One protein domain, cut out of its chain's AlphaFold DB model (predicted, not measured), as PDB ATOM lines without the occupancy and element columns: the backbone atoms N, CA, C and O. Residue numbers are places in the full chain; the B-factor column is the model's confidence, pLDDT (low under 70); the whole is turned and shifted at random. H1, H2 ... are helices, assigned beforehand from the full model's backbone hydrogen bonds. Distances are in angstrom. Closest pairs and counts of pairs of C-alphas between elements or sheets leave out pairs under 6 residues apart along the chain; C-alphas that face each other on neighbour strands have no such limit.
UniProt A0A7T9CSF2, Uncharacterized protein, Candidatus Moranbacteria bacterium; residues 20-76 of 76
ATOM      1  N   MET A  20      22.466  20.279 -66.108       93.88
ATOM      2  CA  MET A  20      21.047  20.448 -66.443       93.88
ATOM      3  C   MET A  20      20.243  21.095 -65.312       93.88
ATOM      4  O   MET A  20      19.371  21.914 -65.586       93.88
ATOM      5  N   LYS A  21      20.552  20.781 -64.044       90.12
ATOM      6  CA  LYS A  21      19.942  21.478 -62.899       90.12
ATOM      7  C   LYS A  21      20.351  22.948 -62.853       90.12
ATOM      8  O   LYS A  21      19.518  23.786 -62.533       90.12
ATOM      9  N   GLY A  22      21.598  23.259 -63.208       91.62
ATOM     10  CA  GLY A  22      22.080  24.632 -63.345       91.62
ATOM     11  C   GLY A  22      21.314  25.419 -64.413       91.62
ATOM     12  O   GLY A  22      20.883  26.534 -64.146       91.62
ATOM     13  N   VAL A  23      21.063  24.820 -65.581       96.06
ATOM     14  CA  VAL A  23      20.239  25.438 -66.639       96.06
ATOM     15  C   VAL A  23      18.796  25.641 -66.170       96.06
ATOM     16  O   VAL A  23      18.243  26.726 -66.325       96.06
ATOM     17  N   ALA A  24      18.192  24.622 -65.551       94.19
ATOM     18  CA  ALA A  24      16.820  24.701 -65.052       94.19
ATOM     19  C   ALA A  24      16.645  25.783 -63.968       94.19
ATOM     20  O   ALA A  24      15.588  26.404 -63.890       94.19
ATOM     21  N   ARG A  25      17.694  26.063 -63.183       92.00
ATOM     22  CA  ARG A  25      17.693  27.092 -62.133       92.00
ATOM     23  C   ARG A  25      17.446  28.507 -62.662       92.00
ATOM     24  O   ARG A  25      16.867  29.307 -61.939       92.00
ATOM     25  N   VAL A  26      17.805  28.807 -63.915       95.19
ATOM     26  CA  VAL A  26      17.529  30.117 -64.548       95.19
ATOM     27  C   VAL A  26      16.026  30.407 -64.634       95.19
ATOM     28  O   VAL A  26      15.619  31.565 -64.607       95.19
ATOM     29  N   PHE A  27      15.200  29.361 -64.697       95.75
ATOM     30  CA  PHE A  27      13.745  29.459 -64.814       95.75
ATOM     31  C   PHE A  27      13.006  29.087 -63.515       95.75
ATOM     32  O   PHE A  27      11.777  29.112 -63.481       95.75
ATOM     33  N   ASP A  28      13.727  28.752 -62.439       93.69
ATOM     34  CA  ASP A  28      13.167  28.285 -61.162       93.69
ATOM     35  C   ASP A  28      12.866  29.443 -60.198       93.69
ATOM     36  O   ASP A  28      13.421  29.543 -59.104       93.69
ATOM     37  N   PHE A  29      11.974  30.347 -60.603       93.44
ATOM     38  CA  PHE A  29      11.596  31.503 -59.776       93.44
ATOM     39  C   PHE A  29      10.837  31.113 -58.497       93.44
ATOM     40  O   PHE A  29      10.834  31.864 -57.525       93.44
ATOM     41  N   SER A  30      10.206  29.937 -58.488       92.62
ATOM     42  CA  SER A  30       9.431  29.404 -57.364       92.62
ATOM     43  C   SER A  30      10.246  28.534 -56.402       92.62
ATOM     44  O   SER A  30       9.656  27.966 -55.484       92.62
ATOM     45  N   GLN A  31      11.566  28.399 -56.599       87.44
ATOM     46  CA  GLN A  31      12.464  27.563 -55.779       87.44
ATOM     47  C   GLN A  31      12.042  26.083 -55.711       87.44
ATOM     48  O   GLN A  31      12.324  25.364 -54.754       87.44
ATOM     49  N   SER A  32      11.342  25.593 -56.731       88.75
ATOM     50  CA  SER A  32      10.778  24.241 -56.756       88.75
ATOM     51  C   SER A  32      11.833  23.156 -56.995       88.75
ATOM     52  O   SER A  32      11.555  21.970 -56.792       88.75
ATOM     53  N   LEU A  33      13.045  23.533 -57.415       89.44
ATOM     54  CA  LEU A  33      14.155  22.596 -57.586       89.44
ATOM     55  C   LEU A  33      14.979  22.394 -56.302       89.44
ATOM     56  O   LEU A  33      15.797  21.469 -56.266       89.44
ATOM     57  N   ASP A  34      14.781  23.207 -55.256       87.50
ATOM     58  CA  ASP A  34      15.482  23.033 -53.981       87.50
ATOM     59  C   ASP A  34      14.907  21.857 -53.190       87.50
ATOM     60  O   ASP A  34      13.743  21.827 -52.796       87.50
ATOM     61  N   LYS A  35      15.757  20.853 -52.953       86.38
ATOM     62  CA  LYS A  35      15.445  19.698 -52.108       86.38
ATOM     63  C   LYS A  35      16.523  19.545 -51.053       86.38
ATOM     64  O   LYS A  35      17.667  19.210 -51.373       86.38
ATOM     65  N   TYR A  36      16.135  19.770 -49.809       87.12
ATOM     66  CA  TYR A  36      17.004  19.636 -48.652       87.12
ATOM     67  C   TYR A  36      16.895  18.242 -48.048       87.12
ATOM     68  O   TYR A  36      15.850  17.593 -48.139       87.12
ATOM     69  N   ASN A  37      17.978  17.786 -47.428       88.00
ATOM     70  CA  ASN A  37      17.892  16.645 -46.531       88.00
ATOM     71  C   ASN A  37      17.185  17.083 -45.246       88.00
ATOM     72  O   ASN A  37      17.544  18.092 -44.643       88.00
ATOM     73  N   THR A  38      16.185  16.312 -44.836       90.69
ATOM     74  CA  THR A  38      15.386  16.564 -43.634       90.69
ATOM     75  C   THR A  38      15.463  15.361 -42.710       90.69
ATOM     76  O   THR A  38      15.449  14.226 -43.190       90.69
ATOM     77  N   SER A  39      15.470  15.608 -41.405       92.06
ATOM     78  CA  SER A  39      15.365  14.570 -40.380       92.06
ATOM     79  C   SER A  39      14.073  14.746 -39.569       92.06
ATOM     80  O   SER A  39      13.582  15.870 -39.454       92.06
ATOM     81  N   PRO A  40      13.515  13.656 -39.009       95.06
ATOM     82  CA  PRO A  40      12.360  13.692 -38.112       95.06
ATOM     83  C   PRO A  40      12.507  14.620 -36.898       95.06
ATOM     84  O   PRO A  40      11.503  15.163 -36.442       95.06
ATOM     85  N   THR A  41      13.725  14.801 -36.375       97.06
ATOM     86  CA  THR A  41      13.998  15.706 -35.248       97.06
ATOM     87  C   THR A  41      15.212  16.595 -35.502       97.06
ATOM     88  O   THR A  41      16.066  16.291 -36.342       97.06
ATOM     89  N   THR A  42      15.294  17.697 -34.753       95.81
ATOM     90  CA  THR A  42      16.431  18.627 -34.786       95.81
ATOM     91  C   THR A  42      17.712  17.945 -34.320       95.81
ATOM     92  O   THR A  42      18.744  18.063 -34.971       95.81
ATOM     93  N   GLU A  43      17.639  17.153 -33.251       97.38
ATOM     94  CA  GLU A  43      18.788  16.437 -32.694       97.38
ATOM     95  C   GLU A  43      19.355  15.440 -33.705       97.38
ATOM     96  O   GLU A  43      20.572  15.304 -33.845       97.38
ATOM     97  N   GLU A  44      18.474  14.759 -34.446       95.19
ATOM     98  CA  GLU A  44      18.900  13.892 -35.532       95.19
ATOM     99  C   GLU A  44      19.491  14.708 -36.683       95.19
ATOM    100  O   GLU A  44      20.493  14.288 -37.244       95.19
ATOM    101  N   ALA A  45      18.946  15.870 -37.045       90.81
ATOM    102  CA  ALA A  45      19.552  16.706 -38.083       90.81
ATOM    103  C   ALA A  45      20.992  17.114 -37.711       90.81
ATOM    104  O   ALA A  45      21.908  16.917 -38.523       90.81
ATOM    105  N   ASP A  46      21.181  17.586 -36.474       95.12
ATOM    106  CA  ASP A  46      22.440  18.091 -35.921       95.12
ATOM    107  C   ASP A  46      23.501  16.997 -35.792       95.12
ATOM    108  O   ASP A  46      24.604  17.130 -36.330       95.12
ATOM    109  N   PHE A  47      23.160  15.877 -35.142       94.69
ATOM    110  CA  PHE A  47      24.062  14.727 -34.979       94.69
ATOM    111  C   PHE A  47      24.677  14.311 -36.315       94.69
ATOM    112  O   PHE A  47      25.867  14.035 -36.468       94.69
ATOM    113  N   ASN A  48      23.809  14.271 -37.302       90.75
ATOM    114  CA  ASN A  48      24.024  13.643 -38.579       90.75
ATOM    115  C   ASN A  48      24.808  14.642 -39.470       90.75
ATOM    116  O   ASN A  48      25.570  14.224 -40.340       90.75
ATOM    117  N   ALA A  49      24.688  15.959 -39.220       89.69
ATOM    118  CA  ALA A  49      25.497  17.012 -39.840       89.69
ATOM    119  C   ALA A  49      26.934  16.971 -39.310       89.69
ATOM    120  O   ALA A  49      27.865  16.826 -40.099       89.69
ATOM    121  N   ILE A  50      27.100  16.938 -37.986       92.94
ATOM    122  CA  ILE A  50      28.414  16.825 -37.334       92.94
ATOM    123  C   ILE A  50      29.135  15.541 -37.764       92.94
ATOM    124  O   ILE A  50      30.320  15.565 -38.099       92.94
ATOM    125  N   LYS A  51      28.418  14.409 -37.792       92.88
ATOM    126  CA  LYS A  51      28.955  13.124 -38.265       92.88
ATOM    127  C   LYS A  51      29.506  13.238 -39.687       92.88
ATOM    128  O   LYS A  51      30.592  12.737 -39.962       92.88
ATOM    129  N   SER A  52      28.763  13.900 -40.569       89.81
ATOM    130  CA  SER A  52      29.141  14.105 -41.968       89.81
ATOM    131  C   SER A  52      30.421  14.931 -42.110       89.81
ATOM    132  O   SER A  52      31.311  14.549 -42.872       89.81
ATOM    133  N   ASP A  53      30.544  16.014 -41.339       90.62
ATOM    134  CA  ASP A  53      31.742  16.860 -41.335       90.62
ATOM    135  C   ASP A  53      32.973  16.069 -40.873       90.62
ATOM    136  O   ASP A  53      34.041  16.141 -41.488       90.62
ATOM    137  N   TRP A  54      32.816  15.235 -39.839       94.00
ATOM    138  CA  TRP A  54      33.895  14.372 -39.354       94.00
ATOM    139  C   TRP A  54      34.308  13.331 -40.402       94.00
ATOM    140  O   TRP A  54      35.498  13.129 -40.651       94.00
ATOM    141  N   GLU A  55      33.342  12.694 -41.067       92.25
ATOM    142  CA  GLU A  55      33.609  11.734 -42.144       92.25
ATOM    143  C   GLU A  55      34.374  12.370 -43.312       92.25
ATOM    144  O   GLU A  55      35.297  11.748 -43.852       92.25
ATOM    145  N   ALA A  56      34.036  13.610 -43.681       89.50
ATOM    146  CA  ALA A  56      34.753  14.360 -44.708       89.50
ATOM    147  C   ALA A  56      36.209  14.634 -44.294       89.50
ATOM    148  O   ALA A  56      37.131  14.268 -45.029       89.50
ATOM    149  N   VAL A  57      36.431  15.172 -43.089       93.12
ATOM    150  CA  VAL A  57      37.780  15.449 -42.560       93.12
ATOM    151  C   VAL A  57      38.619  14.172 -42.467       93.12
ATOM    152  O   VAL A  57      39.768  14.143 -42.912       93.12
ATOM    153  N   GLY A  58      38.053  13.084 -41.940       94.88
ATOM    154  CA  GLY A  58      38.752  11.803 -41.825       94.88
ATOM    155  C   GLY A  58      39.157  11.227 -43.186       94.88
ATOM    156  O   GLY A  58      40.259  10.691 -43.339       94.88
ATOM    157  N   LYS A  59      38.299  11.377 -44.203       93.12
ATOM    158  CA  LYS A  59      38.630  11.000 -45.581       93.12
ATOM    159  C   LYS A  59      39.795  11.829 -46.125       93.12
ATOM    160  O   LYS A  59      40.704  11.241 -46.712       93.12
ATOM    161  N   ASP A  60      39.791  13.141 -45.913       94.81
ATOM    162  CA  ASP A  60      40.846  14.029 -46.410       94.81
ATOM    163  C   ASP A  60      42.199  13.741 -45.749       94.81
ATOM    164  O   ASP A  60      43.217  13.663 -46.441       94.81
ATOM    165  N   ILE A  61      42.211  13.477 -44.436       97.44
ATOM    166  CA  ILE A  61      43.418  13.058 -43.707       97.44
ATOM    167  C   ILE A  61      43.993  11.773 -44.310       97.44
ATOM    168  O   ILE A  61      45.186  11.706 -44.610       97.44
ATOM    169  N   ARG A  62      43.152  10.756 -44.532       97.06
ATOM    170  CA  ARG A  62      43.587   9.482 -45.123       97.06
ATOM    171  C   ARG A  62      44.192   9.675 -46.514       97.06
ATOM    172  O   ARG A  62      45.291   9.190 -46.765       97.06
ATOM    173  N   VAL A  63      43.517  10.426 -47.384       96.25
ATOM    174  CA  VAL A  63      44.013  10.717 -48.740       96.25
ATOM    175  C   VAL A  63      45.342  11.480 -48.695       96.25
ATOM    176  O   VAL A  63      46.218  11.245 -49.527       96.25
ATOM    177  N   ALA A  64      45.524  12.389 -47.733       97.25
ATOM    178  CA  ALA A  64      46.782  13.110 -47.562       97.25
ATOM    179  C   ALA A  64      47.938  12.177 -47.160       97.25
ATOM    180  O   ALA A  64      49.033  12.301 -47.714       97.25
ATOM    181  N   ILE A  65      47.688  11.226 -46.253       97.75
ATOM    182  CA  ILE A  65      48.668  10.207 -45.840       97.75
ATOM    183  C   ILE A  65      49.065   9.325 -47.031       97.75
ATOM    184  O   ILE A  65      50.258   9.150 -47.285       97.75
ATOM    185  N   GLU A  66      48.087   8.818 -47.787       96.81
ATOM    186  CA  GLU A  66      48.315   7.980 -48.975       96.81
ATOM    187  C   GLU A  66      49.184   8.713 -50.010       96.81
ATOM    188  O   GLU A  66      50.251   8.228 -50.392       96.81
ATOM    189  N   LYS A  67      48.801   9.944 -50.376       96.12
ATOM    190  CA  LYS A  67      49.556  10.778 -51.329       96.12
ATOM    191  C   LYS A  67      50.964  11.113 -50.848       96.12
ATOM    192  O   LYS A  67      51.879  11.245 -51.661       96.12
ATOM    193  N   TYR A  68      51.150  11.309 -49.546       96.38
ATOM    194  CA  TYR A  68      52.477  11.537 -48.984       96.38
ATOM    195  C   TYR A  68      53.359  10.288 -49.125       96.38
ATOM    196  O   TYR A  68      54.504  10.403 -49.564       96.38
ATOM    197  N   GLY A  69      52.816   9.104 -48.825       94.75
ATOM    198  CA  GLY A  69      53.514   7.827 -48.996       94.75
ATOM    199  C   GLY A  69      53.918   7.552 -50.448       94.75
ATOM    200  O   GLY A  69      55.068   7.197 -50.704       94.75
ATOM    201  N   GLU A  70      53.018   7.784 -51.406       93.12
ATOM    202  CA  GLU A  70      53.308   7.645 -52.843       93.12
ATOM    203  C   GLU A  70      54.466   8.548 -53.287       93.12
ATOM    204  O   GLU A  70      55.418   8.076 -53.909       93.12
ATOM    205  N   ARG A  71      54.440   9.832 -52.902       89.94
ATOM    206  CA  ARG A  71      55.505  10.796 -53.240       89.94
ATOM    207  C   ARG A  71      56.876  10.377 -52.712       89.94
ATOM    208  O   ARG A  71      57.870  10.570 -53.405       89.94
ATOM    209  N   GLN A  72      56.939   9.809 -51.507       86.06
ATOM    210  CA  GLN A  72      58.192   9.315 -50.922       86.06
ATOM    211  C   GLN A  72      58.738   8.085 -51.660       86.06
ATOM    212  O   GLN A  72      59.951   7.917 -51.759       86.06
ATOM    213  N   ASN A  73      57.857   7.238 -52.195       75.12
ATOM    214  CA  ASN A  73      58.248   6.037 -52.934       75.12
ATOM    215  C   ASN A  73      58.644   6.327 -54.389       75.12
ATOM    216  O   ASN A  73      59.477   5.610 -54.924       75.12
ATOM    217  N   SER A  74      58.081   7.362 -55.025       74.69
ATOM    218  CA  SER A  74      58.442   7.765 -56.398       74.69
ATOM    219  C   SER A  74      59.698   8.643 -56.492       74.69
ATOM    220  O   SER A  74      60.186   8.880 -57.593       74.69
ATOM    221  N   GLY A  75      60.183   9.178 -55.365       64.31
ATOM    222  CA  GLY A  75      61.425   9.960 -55.278       64.31
ATOM    223  C   GLY A  75      62.669   9.141 -54.909       64.31
ATOM    224  O   GLY A  75      63.734   9.728 -54.712       64.31
ATOM    225  N   LYS A  76      62.527   7.818 -54.780       52.56
ATOM    226  CA  LYS A  76      63.616   6.836 -54.697       52.56
ATOM    227  C   LYS A  76      63.723   6.098 -56.024       52.56
ATOM    228  O   LYS A  76      64.863   5.719 -56.364       52.56
TER     229      LYS A  76
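AT A GLANCE: This is residues 20 to 76 of the 76 residues of an uncharacterized protein of Candidatus Moranbacteria bacterium (UniProt A0A7T9CSF2). The printed part is an open V: one arm is the long, straight helix H2, the other the stretch without a named element before it, with the short helix H1 near that arm's tip. Residues 49 to 76 stick out free of the rest. The printed part has 57 residues with two named helices, H1 then H2, and no named strand; the class is all helix. It is extended, with a radius of gyration of the C-alphas of 19.7 A, and flat, spanning 59 by 35 by 9 A.

IN THESE COORDINATES: H1, residues 20 to 25, begins at C-alpha 20 (21.047, 20.448, -66.443) and measures 8.6 A. H2, residues 42 to 74, runs 48.5 A from C-alpha 42 (16.431, 18.627, -34.786) to C-alpha 74 (58.442, 7.765, -56.398).

HOW THE PARTS SIT: H1 and H2 are apart. In both, every O i to N i+4 pair is within hydrogen-bond range. Residues 26 to 32 stand free.

THE WHOLE: The farthest C-alphas, of Ser 30 and Lys 76, are 58.8 A apart. The link from H1 to H2, 16 residues, is long. The printed part has no cut. Mean pLDDT of the printed part is 91.1; residues 75 to 76 are under 70.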